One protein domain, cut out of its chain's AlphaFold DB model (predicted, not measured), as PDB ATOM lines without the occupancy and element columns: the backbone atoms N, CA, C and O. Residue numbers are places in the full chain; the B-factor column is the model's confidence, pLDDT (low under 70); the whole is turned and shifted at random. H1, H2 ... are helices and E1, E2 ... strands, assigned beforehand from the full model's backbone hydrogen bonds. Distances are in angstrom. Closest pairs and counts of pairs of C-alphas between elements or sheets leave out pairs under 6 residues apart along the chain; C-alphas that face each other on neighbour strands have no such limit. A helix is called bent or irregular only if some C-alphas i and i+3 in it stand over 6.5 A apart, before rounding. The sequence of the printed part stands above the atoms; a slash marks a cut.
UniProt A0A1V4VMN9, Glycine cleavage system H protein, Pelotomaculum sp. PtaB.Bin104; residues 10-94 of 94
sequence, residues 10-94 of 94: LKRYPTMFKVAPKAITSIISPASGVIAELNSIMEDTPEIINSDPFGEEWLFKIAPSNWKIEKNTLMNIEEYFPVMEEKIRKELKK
ATOM      1  N   LEU A  10     130.798 122.837  85.052       46.78
ATOM      2  CA  LEU A  10     129.440 122.557  85.497       46.78
ATOM      3  C   LEU A  10     128.698 123.881  85.719       46.78
ATOM      4  O   LEU A  10     128.731 124.478  86.795       46.78
ATOM      5  N   LYS A  11     128.007 124.364  84.683       44.66
ATOM      6  CA  LYS A  11     126.838 125.231  84.892       44.66
ATOM      7  C   LYS A  11     125.676 124.320  85.274       44.66
ATOM      8  O   LYS A  11     125.565 123.262  84.670       44.66
ATOM      9  N   ARG A  12     124.857 124.714  86.260       39.41
ATOM     10  CA  ARG A  12     123.659 123.994  86.752       39.41
ATOM     11  C   ARG A  12     122.808 123.461  85.589       39.41
ATOM     12  O   ARG A  12     121.892 124.125  85.122       39.41
ATOM     13  N   TYR A  13     123.133 122.265  85.130       37.69
ATOM     14  CA  TYR A  13     122.443 121.502  84.107       37.69
ATOM     15  C   TYR A  13     122.480 120.039  84.553       37.69
ATOM     16  O   TYR A  13     123.448 119.629  85.200       37.69
ATOM     17  N   PRO A  14     121.422 119.268  84.270       40.50
ATOM     18  CA  PRO A  14     121.287 117.903  84.755       40.50
ATOM     19  C   PRO A  14     122.427 117.027  84.226       40.50
ATOM     20  O   PRO A  14     122.508 116.753  83.030       40.50
ATOM     21  N   THR A  15     123.304 116.570  85.118       53.72
ATOM     22  CA  THR A  15     124.270 115.513  84.809       53.72
ATOM     23  C   THR A  15     123.536 114.175  84.789       53.72
ATOM     24  O   THR A  15     122.880 113.802  85.760       53.72
ATOM     25  N   MET A  16     123.586 113.476  83.655       44.72
ATOM     26  CA  MET A  16     122.906 112.199  83.439       44.72
ATOM     27  C   MET A  16     123.716 111.074  84.096       44.72
ATOM     28  O   MET A  16     124.796 110.747  83.613       44.72
ATOM     29  N   PHE A  17     123.212 110.503  85.192       51.75
ATOM     30  CA  PHE A  17     123.822 109.361  85.876       51.75
ATOM     31  C   PHE A  17     122.843 108.178  85.838       51.75
ATOM     32  O   PHE A  17     121.627 108.359  85.914       51.75
ATOM     33  N   LYS A  18     123.338 106.954  85.652       37.69
ATOM     34  CA  LYS A  18     122.482 105.760  85.617       37.69
ATOM     35  C   LYS A  18     122.577 105.048  86.963       37.69
ATOM     36  O   LYS A  18     123.523 104.310  87.197       37.69
ATOM     37  N   VAL A  19     121.595 105.265  87.831       44.12
ATOM     38  CA  VAL A  19     121.392 104.468  89.048       44.12
ATOM     39  C   VAL A  19     120.189 103.550  88.812       44.12
ATOM     40  O   VAL A  19     119.060 104.015  88.687       44.12
ATOM     41  N   ALA A  20     120.458 102.243  88.729       45.59
ATOM     42  CA  ALA A  20     119.559 101.118  88.414       45.59
ATOM     43  C   ALA A  20     119.479 100.679  86.925       45.59
ATOM     44  O   ALA A  20     119.531 101.501  86.006       45.59
ATOM     45  N   PRO A  21     119.274  99.369  86.643       49.41
ATOM     46  CA  PRO A  21     119.254  98.821  85.276       49.41
ATOM     47  C   PRO A  21     118.210  99.459  84.347       49.41
ATOM     48  O   PRO A  21     118.372  99.431  83.125       49.41
ATOM     49  N   LYS A  22     117.144 100.030  84.924       56.16
ATOM     50  CA  LYS A  22     115.937 100.507  84.231       56.16
ATOM     51  C   LYS A  22     115.617 101.989  84.459       56.16
ATOM     52  O   LYS A  22     114.623 102.459  83.916       56.16
ATOM     53  N   ALA A  23     116.427 102.721  85.221       57.16
ATOM     54  CA  ALA A  23     116.170 104.126  85.517       57.16
ATOM     55  C   ALA A  23     117.398 104.979  85.192       57.16
ATOM     56  O   ALA A  23     118.521 104.681  85.588       57.16
ATOM     57  N   ILE A  24     117.167 106.041  84.426       66.94
ATOM     58  CA  ILE A  24     118.147 107.090  84.174       66.94
ATOM     59  C   ILE A  24     117.661 108.278  84.988       66.94
ATOM     60  O   ILE A  24     116.607 108.839  84.685       66.94
ATOM     61  N   THR A  25     118.390 108.636  86.037       68.69
ATOM     62  CA  THR A  25     118.049 109.782  86.877       68.69
ATOM     63  C   THR A  25     119.154 110.813  86.751       68.69
ATOM     64  O   THR A  25     120.333 110.577  87.007       68.69
ATOM     65  N   SER A  26     118.785 112.001  86.292       76.56
ATOM     66  CA  SER A  26     119.732 113.102  86.264       76.56
ATOM     67  C   SER A  26     119.970 113.613  87.679       76.56
ATOM     68  O   SER A  26     119.029 114.069  88.333       76.56
ATOM     69  N   ILE A  27     121.220 113.585  88.124       81.06
ATOM     70  CA  ILE A  27     121.634 114.167  89.397       81.06
ATOM     71  C   ILE A  27     121.960 115.637  89.148       81.06
ATOM     72  O   ILE A  27     122.663 115.981  88.194       81.06
ATOM     73  N   ILE A  28     121.424 116.514  89.993       83.19
ATOM     74  CA  ILE A  28     121.696 117.952  89.944       83.19
ATOM     75  C   ILE A  28     122.813 118.247  90.939       83.19
ATOM     76  O   ILE A  28     122.693 117.915  92.115       83.19
ATOM     77  N   SER A  29     123.888 118.889  90.475       85.25
ATOM     78  CA  SER A  29     124.960 119.316  91.375       85.25
ATOM     79  C   SER A  29     124.460 120.374  92.369       85.25
ATOM     80  O   SER A  29     123.827 121.347  91.941       85.25
ATOM     81  N   PRO A  30     124.775 120.235  93.669       84.06
ATOM     82  CA  PRO A  30     124.387 121.203  94.694       84.06
ATOM     83  C   PRO A  30     125.182 122.515  94.612       84.06
ATOM     84  O   PRO A  30     124.719 123.535  95.113       84.06
ATOM     85  N   ALA A  31     126.359 122.498  93.980       85.94
ATOM     86  CA  ALA A  31     127.244 123.652  93.846       85.94
ATOM     87  C   ALA A  31     127.738 123.822  92.403       85.94
ATOM     88  O   ALA A  31     127.855 122.856  91.638       85.94
ATOM     89  N   SER A  32     128.051 125.060  92.034       85.69
ATOM     90  CA  SER A  32     128.707 125.387  90.770       85.69
ATOM     91  C   SER A  32     130.208 125.134  90.894       85.69
ATOM     92  O   SER A  32     130.825 125.469  91.910       85.69
ATOM     93  N   GLY A  33     130.825 124.563  89.863       85.25
ATOM     94  CA  GLY A  33     132.251 124.264  89.905       85.25
ATOM     95  C   GLY A  33     132.737 123.414  88.743       85.25
ATOM     96  O   GLY A  33     132.072 123.283  87.714       85.25
ATOM     97  N   VAL A  34     133.924 122.845  88.917       85.75
ATOM     98  CA  VAL A  34     134.555 121.941  87.948       85.75
ATOM     99  C   VAL A  34     134.736 120.577  88.598       85.75
ATOM    100  O   VAL A  34     135.107 120.497  89.767       85.75
ATOM    101  N   ILE A  35     134.476 119.505  87.852       87.25
ATOM    102  CA  ILE A  35     134.741 118.142  88.327       87.25
ATOM    103  C   ILE A  35     136.256 117.971  88.459       87.25
ATOM    104  O   ILE A  35     136.985 118.096  87.477       87.25
ATOM    105  N   ALA A  36     136.714 117.719  89.682       85.94
ATOM    106  CA  ALA A  36     138.119 117.513  90.004       85.94
ATOM    107  C   ALA A  36     138.507 116.035  89.886       85.94
ATOM    108  O   ALA A  36     139.593 115.721  89.409       85.94
ATOM    109  N   GLU A  37     137.614 115.136  90.302       85.50
ATOM    110  CA  GLU A  37     137.884 113.702  90.361       85.50
ATOM    111  C   GLU A  37     136.591 112.909  90.145       85.50
ATOM    112  O   GLU A  37     135.522 113.327  90.598       85.50
ATOM    113  N   LEU A  38     136.702 111.770  89.467       85.19
ATOM    114  CA  LEU A  38     135.645 110.771  89.307       85.19
ATOM    115  C   LEU A  38     136.100 109.500  90.015       85.19
ATOM    116  O   LEU A  38     137.266 109.119  89.885       85.19
ATOM    117  N   ASN A  39     135.200 108.855  90.752       84.56
ATOM    118  CA  ASN A  39     135.524 107.591  91.393       84.56
ATOM    119  C   ASN A  39     135.511 106.468  90.348       84.56
ATOM    120  O   ASN A  39     134.468 106.147  89.786       84.56
ATOM    121  N   SER A  40     136.680 105.888  90.079       82.38
ATOM    122  CA  SER A  40     136.830 104.797  89.106       82.38
ATOM    123  C   SER A  40     136.198 103.488  89.583       82.38
ATOM    124  O   SER A  40     135.762 102.700  88.753       82.38
ATOM    125  N   ILE A  41     136.054 103.290  90.899       79.31
ATOM    126  CA  ILE A  41     135.413 102.099  91.487       79.31
ATOM    127  C   ILE A  41     133.948 101.992  91.029       79.31
ATOM    128  O   ILE A  41     133.440 100.906  90.758       79.31
ATOM    129  N   MET A  42     133.291 103.136  90.822       76.25
ATOM    130  CA  MET A  42     131.918 103.198  90.321       76.25
ATOM    131  C   MET A  42     131.766 102.733  88.864       76.25
ATOM    132  O   MET A  42     130.647 102.410  88.460       76.25
ATOM    133  N   GLU A  43     132.840 102.712  88.064       77.19
ATOM    134  CA  GLU A  43     132.779 102.190  86.690       77.19
ATOM    135  C   GLU A  43     132.613 100.665  86.684       77.19
ATOM    136  O   GLU A  43     131.845 100.139  85.876       77.19
ATOM    137  N   ASP A  44     133.269  99.977  87.622       79.19
ATOM    138  CA  ASP A  44     133.261  98.516  87.720       79.19
ATOM    139  C   ASP A  44     132.134  97.997  88.628       79.19
ATOM    140  O   ASP A  44     131.533  96.957  88.347       79.19
ATOM    141  N   THR A  45     131.805  98.725  89.701       81.00
ATOM    142  CA  THR A  45     130.826  98.297  90.715       81.00
ATOM    143  C   THR A  45     129.798  99.385  91.057       81.00
ATOM    144  O   THR A  45     129.749  99.879  92.186       81.00
ATOM    145  N   PRO A  46     128.894  99.741  90.124       77.19
ATOM    146  CA  PRO A  46     127.889 100.787  90.337       77.19
ATOM    147  C   PRO A  46     126.790 100.404  91.341       77.19
ATOM    148  O   PRO A  46     125.975 101.244  91.711       77.19
ATOM    149  N   GLU A  47     126.710  99.141  91.762       80.19
ATOM    150  CA  GLU A  47     125.661  98.653  92.665       80.19
ATOM    151  C   GLU A  47     125.890  99.070  94.123       80.19
ATOM    152  O   GLU A  47     124.920  99.235  94.865       80.19
ATOM    153  N   ILE A  48     127.151  99.297  94.513       79.00
ATOM    154  CA  ILE A  48     127.551  99.526  95.910       79.00
ATOM    155  C   ILE A  48     126.986 100.848  96.452       79.00
ATOM    156  O   ILE A  48     126.615 100.913  97.623       79.00
ATOM    157  N   ILE A  49     126.777 101.856  95.593       82.62
ATOM    158  CA  ILE A  49     126.162 103.140  95.984       82.62
ATOM    159  C   ILE A  49     124.774 102.982  96.618       82.62
ATOM    160  O   ILE A  49     124.350 103.822  97.408       82.62
ATOM    161  N   ASN A  50     124.049 101.907  96.287       82.62
ATOM    162  CA  ASN A  50     122.738 101.646  96.877       82.62
ATOM    163  C   ASN A  50     122.841 101.099  98.308       82.62
ATOM    164  O   ASN A  50     121.882 101.216  99.067       82.62
ATOM    165  N   SER A  51     123.965 100.471  98.657       84.19
ATOM    166  CA  SER A  51     124.197  99.873  99.972       84.19
ATOM    167  C   SER A  51     124.910 100.829 100.922       84.19
ATOM    168  O   SER A  51     124.513 100.916 102.081       84.19
ATOM    169  N   ASP A  52     125.916 101.563 100.440       83.81
ATOM    170  CA  ASP A  52     126.651 102.551 101.233       83.81
ATOM    171  C   ASP A  52     126.845 103.872 100.460       83.81
ATOM    172  O   ASP A  52     127.848 104.059  99.772       83.81
ATOM    173  N   PRO A  53     125.886 104.810 100.556       81.94
ATOM    174  CA  PRO A  53     125.924 106.064  99.803       81.94
ATOM    175  C   PRO A  53     126.853 107.134 100.403       81.94
ATOM    176  O   PRO A  53     127.049 108.176  99.774       81.94
ATOM    177  N   PHE A  54     127.375 106.937 101.621       83.00
ATOM    178  CA  PHE A  54     128.179 107.943 102.338       83.00
ATOM    179  C   PHE A  54     129.611 107.492 102.656       83.00
ATOM    180  O   PHE A  54     130.401 108.325 103.104       83.00
ATOM    181  N   GLY A  55     129.940 106.213 102.459       82.81
ATOM    182  CA  GLY A  55     131.278 105.668 102.662       82.81
ATOM    183  C   GLY A  55     132.245 105.974 101.518       82.81
ATOM    184  O   GLY A  55     132.386 107.110 101.064       82.81
ATOM    185  N   GLU A  56     132.960 104.947 101.060       75.12
ATOM    186  CA  GLU A  56     134.029 105.098 100.060       75.12
ATOM    187  C   GLU A  56     133.500 105.271  98.623       75.12
ATOM    188  O   GLU A  56     134.233 105.690  97.727       75.12
ATOM    189  N   GLU A  57     132.200 105.062  98.422       79.50
ATOM    190  CA  GLU A  57     131.530 105.049  97.121       79.50
ATOM    191  C   GLU A  57     130.865 106.389  96.781       79.50
ATOM    192  O   GLU A  57     129.655 106.508  96.579       79.50
ATOM    193  N   TRP A  58     131.682 107.441  96.712       85.19
ATOM    194  CA  TRP A  58     131.262 108.762  96.236       85.19
ATOM    195  C   TRP A  58     131.261 108.825  94.702       85.19
ATOM    196  O   TRP A  58     132.025 108.139  94.030       85.19
ATOM    197  N   LEU A  59     130.423 109.698  94.138       83.88
ATOM    198  CA  LEU A  59     130.245 109.832  92.686       83.88
ATOM    199  C   LEU A  59     131.387 110.607  92.012       83.88
ATOM    200  O   LEU A  59     132.078 110.123  91.118       83.88
ATOM    201  N   PHE A  60     131.553 111.862  92.420       85.69
ATOM    202  CA  PHE A  60     132.568 112.767  91.898       85.69
ATOM    203  C   PHE A  60     132.920 113.825  92.949       85.69
ATOM    204  O   PHE A  60     132.087 114.203  93.775       85.69
ATOM    205  N   LYS A  61     134.143 114.353  92.892       86.69
ATOM    206  CA  LYS A  61     134.562 115.521  93.676       86.69
ATOM    207  C   LYS A  61     134.501 116.751  92.788       86.69
ATOM    208  O   LYS A  61     134.983 116.736  91.657       86.69
ATOM    209  N   ILE A  62     133.927 117.828  93.312       86.88
ATOM    210  CA  ILE A  62     133.860 119.123  92.628       86.88
ATOM    211  C   ILE A  62     134.827 120.089  93.307       86.88
ATOM    212  O   ILE A  62     134.860 120.176  94.531       86.88
ATOM    213  N   ALA A  63     135.567 120.854  92.505       87.31
ATOM    214  CA  ALA A  63     136.212 122.090  92.921       87.31
ATOM    215  C   ALA A  63     135.192 123.241  92.787       87.31
ATOM    216  O   ALA A  63     134.905 123.668  91.660       87.31
ATOM    217  N   PRO A  64     134.579 123.708  93.894       86.88
ATOM    218  CA  PRO A  64     133.500 124.685  93.830       86.88
ATOM    219  C   PRO A  64     134.031 126.059  93.421       86.88
ATOM    220  O   PRO A  64     135.034 126.534  93.955       86.88
ATOM    221  N   SER A  65     133.331 126.734  92.511       86.56
ATOM    222  CA  SER A  65     133.710 128.077  92.059       86.56
ATOM    223  C   SER A  65     133.243 129.177  93.019       86.56
ATOM    224  O   SER A  65     133.947 130.164  93.185       86.56
ATOM    225  N   ASN A  66     132.084 129.009  93.676       85.62
ATOM    226  CA  ASN A  66     131.445 130.035  94.522       85.62
ATOM    227  C   ASN A  66     131.002 129.506  95.902       85.62
ATOM    228  O   ASN A  66     129.910 129.802  96.389       85.62
ATOM    229  N   TRP A  67     131.878 128.754  96.572       87.06
ATOM    230  CA  TRP A  67     131.541 128.060  97.822       87.06
ATOM    231  C   TRP A  67     130.992 128.966  98.936       87.06
ATOM    232  O   TRP A  67     130.035 128.601  99.612       87.06
ATOM    233  N   LYS A  68     131.559 130.169  99.114       85.69
ATOM    234  CA  LYS A  68     131.177 131.089 100.203       85.69
ATOM    235  C   LYS A  68     129.696 131.474 100.193       85.69
ATOM    236  O   LYS A  68     129.137 131.725 101.254       85.69
ATOM    237  N   ILE A  69     129.094 131.558  99.009       86.44
ATOM    238  CA  ILE A  69     127.702 131.989  98.835       86.44
ATOM    239  C   ILE A  69     126.793 130.762  98.794       86.44
ATOM    240  O   ILE A  69     125.803 130.698  99.518       86.44
ATOM    241  N   GLU A  70     127.152 129.766  97.984       85.88
ATOM    242  CA  GLU A  70     126.309 128.590  97.746       85.88
ATOM    243  C   GLU A  70     126.170 127.706  98.988       85.88
ATOM    244  O   GLU A  70     125.112 127.111  99.187       85.88
ATOM    245  N   LYS A  71     127.171 127.692  99.881       86.56
ATOM    246  CA  LYS A  71     127.094 126.964 101.155       86.56
ATOM    247  C   LYS A  71     125.874 127.370 101.987       86.56
ATOM    248  O   LYS A  71     125.256 126.508 102.596       86.56
ATOM    249  N   ASN A  72     125.497 128.648 101.974       86.06
ATOM    250  CA  ASN A  72     124.354 129.145 102.746       86.06
ATOM    251  C   ASN A  72     122.998 128.729 102.151       86.06
ATOM    252  O   ASN A  72     121.969 128.932 102.780       86.06
ATOM    253  N   THR A  73     122.983 128.197 100.925       86.69
ATOM    254  CA  THR A  73     121.768 127.681 100.268       86.69
ATOM    255  C   THR A  73     121.567 126.184 100.537       86.69
ATOM    256  O   THR A  73     120.520 125.633 100.200       86.69
ATOM    257  N   LEU A  74     122.562 125.508 101.119       87.25
ATOM    258  CA  LEU A  74     122.463 124.098 101.478       87.25
ATOM    259  C   LEU A  74     121.688 123.943 102.787       87.25
ATOM    260  O   LEU A  74     121.828 124.752 103.698       87.25
ATOM    261  N   MET A  75     120.876 122.892 102.859       87.25
ATOM    262  CA  MET A  75     120.087 122.571 104.046       87.25
ATOM    263  C   MET A  75     120.904 121.739 105.029       87.25
ATOM    264  O   MET A  75     121.691 120.878 104.623       87.25
ATOM    265  N   ASN A  76     120.662 121.959 106.317       89.25
ATOM    266  CA  ASN A  76     121.193 121.092 107.362       89.25
ATOM    267  C   ASN A  76     120.378 119.796 107.470       89.25
ATOM    268  O   ASN A  76     119.237 119.709 107.013       89.25
ATOM    269  N   ILE A  77     120.954 118.780 108.117       86.81
ATOM    270  CA  ILE A  77     120.304 117.470 108.278       86.81
ATOM    271  C   ILE A  77     118.960 117.563 109.018       86.81
ATOM    272  O   ILE A  77     117.996 116.903 108.636       86.81
ATOM    273  N   GLU A  78     118.883 118.441 110.020       88.81
ATOM    274  CA  GLU A  78     117.683 118.679 110.831       88.81
ATOM    275  C   GLU A  78     116.544 119.305 110.015       88.81
ATOM    276  O   GLU A  78     115.374 119.018 110.250       88.81
ATOM    277  N   GLU A  79     116.884 120.118 109.014       89.25
ATOM    278  CA  GLU A  79     115.923 120.789 108.134       89.25
ATOM    279  C   GLU A  79     115.506 119.894 106.961       89.25
ATOM    280  O   GLU A  79     114.399 120.013 106.435       89.25
ATOM    281  N   TYR A  80     116.379 118.973 106.548       90.31
ATOM    282  CA  TYR A  80     116.150 118.108 105.395       90.31
ATOM    283  C   TYR A  80     115.087 117.033 105.655       90.31
ATOM    284  O   TYR A  80     114.223 116.798 104.805       90.31
ATOM    285  N   PHE A  81     115.129 116.379 106.821       89.94
ATOM    286  CA  PHE A  81     114.242 115.250 107.122       89.94
ATOM    287  C   PHE A  81     112.746 115.627 107.111       89.94
ATOM    288  O   PHE A  81     111.987 114.959 106.403       89.94
ATOM    289  N   PRO A  82     112.303 116.726 107.763       92.31
ATOM    290  CA  PRO A  82     110.899 117.144 107.727       92.31
ATOM    291  C   PRO A  82     110.408 117.476 106.312       92.31
ATOM    292  O   PRO A  82     109.296 117.115 105.930       92.31
ATOM    293  N   VAL A  83     111.253 118.120 105.496       91.44
ATOM    294  CA  VAL A  83     110.928 118.454 104.098       91.44
ATOM    295  C   VAL A  83     110.720 117.187 103.267       91.44
ATOM    296  O   VAL A  83     109.824 117.135 102.420       91.44
ATOM    297  N   MET A  84     111.541 116.161 103.487       90.75
ATOM    298  CA  MET A  84     111.403 114.880 102.794       90.75
ATOM    299  C   MET A  84     110.171 114.108 103.253       90.75
ATOM    300  O   MET A  84     109.449 113.581 102.408       90.75
ATOM    301  N   GLU A  85     109.882 114.089 104.552       90.81
ATOM    302  CA  GLU A  85     108.671 113.468 105.089       90.81
ATOM    303  C   GLU A  85     107.408 114.108 104.497       90.81
ATOM    304  O   GLU A  85     106.502 113.406 104.040       90.81
ATOM    305  N   GLU A  86     107.365 115.440 104.410       92.88
ATOM    306  CA  GLU A  86     106.238 116.146 103.805       92.88
ATOM    307  C   GLU A  86     106.077 115.809 102.314       92.88
ATOM    308  O   GLU A  86     104.955 115.582 101.847       92.88
ATOM    309  N   LYS A  87     107.184 115.729 101.561       91.12
ATOM    310  CA  LYS A  87     107.172 115.312 100.146       91.12
ATOM    311  C   LYS A  87     106.644 113.890  99.985       91.12
ATOM    312  O   LYS A  87     105.746 113.675  99.174       91.12
ATOM    313  N   ILE A  88     107.143 112.946 100.783       93.31
ATOM    314  CA  ILE A  88     106.685 111.549 100.769       93.31
ATOM    315  C   ILE A  88     105.189 111.489 101.087       93.31
ATOM    316  O   ILE A  88     104.424 110.841 100.376       93.31
ATOM    317  N   ARG A  89     104.734 112.227 102.104       91.69
ATOM    318  CA  ARG A  89     103.321 112.276 102.499       91.69
ATOM    319  C   ARG A  89     102.415 112.842 101.405       91.69
ATOM    320  O   ARG A  89     101.259 112.433 101.316       91.69
ATOM    321  N   LYS A  90     102.901 113.797 100.609       92.38
ATOM    322  CA  LYS A  90     102.171 114.357  99.460       92.38
ATOM    323  C   LYS A  90     102.070 113.354  98.311       92.38
ATOM    324  O   LYS A  90     100.983 113.210  97.766       92.38
ATOM    325  N   GLU A  91     103.150 112.648  97.989       90.31
ATOM    326  CA  GLU A  91     103.149 111.619  96.939       90.31
ATOM    327  C   GLU A  91     102.287 110.402  97.316       90.31
ATOM    328  O   GLU A  91     101.571 109.889  96.471       90.31
ATOM    329  N   LEU A  92     102.264 109.982  98.588       89.19
ATOM    330  CA  LEU A  92     101.415 108.868  99.054       89.19
ATOM    331  C   LEU A  92      99.908 109.167  99.027       89.19
ATOM    332  O   LEU A  92      99.096 108.247  99.063       89.19
ATOM    333  N   LYS A  93      99.526 110.448  99.048       83.88
ATOM    334  CA  LYS A  93      98.122 110.888  98.970       83.88
ATOM    335  C   LYS A  93      97.626 111.039  97.530       83.88
ATOM    336  O   LYS A  93      96.466 111.405  97.341       83.88
ATOM    337  N   LYS A  94      98.512 110.850  96.559       64.12
ATOM    338  CA  LYS A  94      98.260 110.994  95.132       64.12
ATOM    339  C   LYS A  94      97.923 109.638  94.527       64.12
ATOM    340  O   LYS A  94      97.081 109.637  93.606       64.12
TER     341      LYS A  94
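What this domain is: This is residues 10 to 94 of the 94 residues of the protein "Glycine cleavage system H protein" of Pelotomaculum sp. PtaB.Bin104 (UniProt A0A1V4VMN9). Look first for a loose body built on a narrow ribbon of two antiparallel strands, E3 and E4, with the short helices H1 and H2 beyond its two opposite ends; from this body the C-terminal helix H3 sticks out as a free arm, residues 75 to 94. The very short strands E1 and E2 meet at a point, apart from E4, and a long loop, residues 45 to 59, leads from H1 back to the ribbon. The printed part has 85 residues with three named helices and four named strands, in the order E1, E2, E3, H1, E4, H2, H3, and its class is mixed, helices and strands. The whole is loose, with a radius of gyration of the C-alphas of 15.2 A and spans of 40 by 37 by 24 A.

How they stand to each other: Begin at E3, residues 33 to 38, and its neighbour E4, residues 60 to 64: they are antiparallel, at 153 degrees between their directions. C-alphas 33 and 64 face each other at 4.1 A. Look for N 36 and O 61, at 2.8 A, and N 63 and O 34, also at 2.8 A, within hydrogen-bond range. Now turn to E1, residues 15 to 17, and E2, residues 25 to 27, which meet only at a point: C-alphas 16 and 26 face each other at 4.3 A. E2 and E3 are apart. H2, residues 67 to 73, and H3, residues 77 to 92, are apart too, and H3 touches no helix. H1, residues 41 to 44, is too short for an O i to N i+4 pair; H2 has 1 of 3 such pairs within hydrogen-bond range, beside 2 of 4 O i to N i+3 pairs, and H3 has 10 of 12.

Where its parts are: Find C-alpha 33 at (132.251, 124.264, 89.905); from there E3 runs 13.9 A to Leu 38. E4 runs 12.1 A from Phe 60 to Pro 64. E1 begins at C-alpha 15, (124.270, 115.513, 84.809), and is 6.3 A long; E2 is 6.2 A. H1 measures 5.6 A and H2 10.1 A. H3 runs 22.7 A from Ile 77 to C-alpha 92 at (101.415, 108.868, 99.054); it is neither bent nor irregular, but only just: C-alphas 79 and 82 are 6.2 A apart.

The domain as a whole: The two C-alphas farthest apart are those of Ala 36 and Lys 93, at 41.5 A. Without the free stretch the body spans 36 by 23 by 19 A. The printed part has no cut, and the link from H1 to E4, 15 residues, is long. Look to the B-factor column for low confidence: pLDDT is under 70 at residues 10 to 25 and at residue 94, and the mean of the printed part is 78.3.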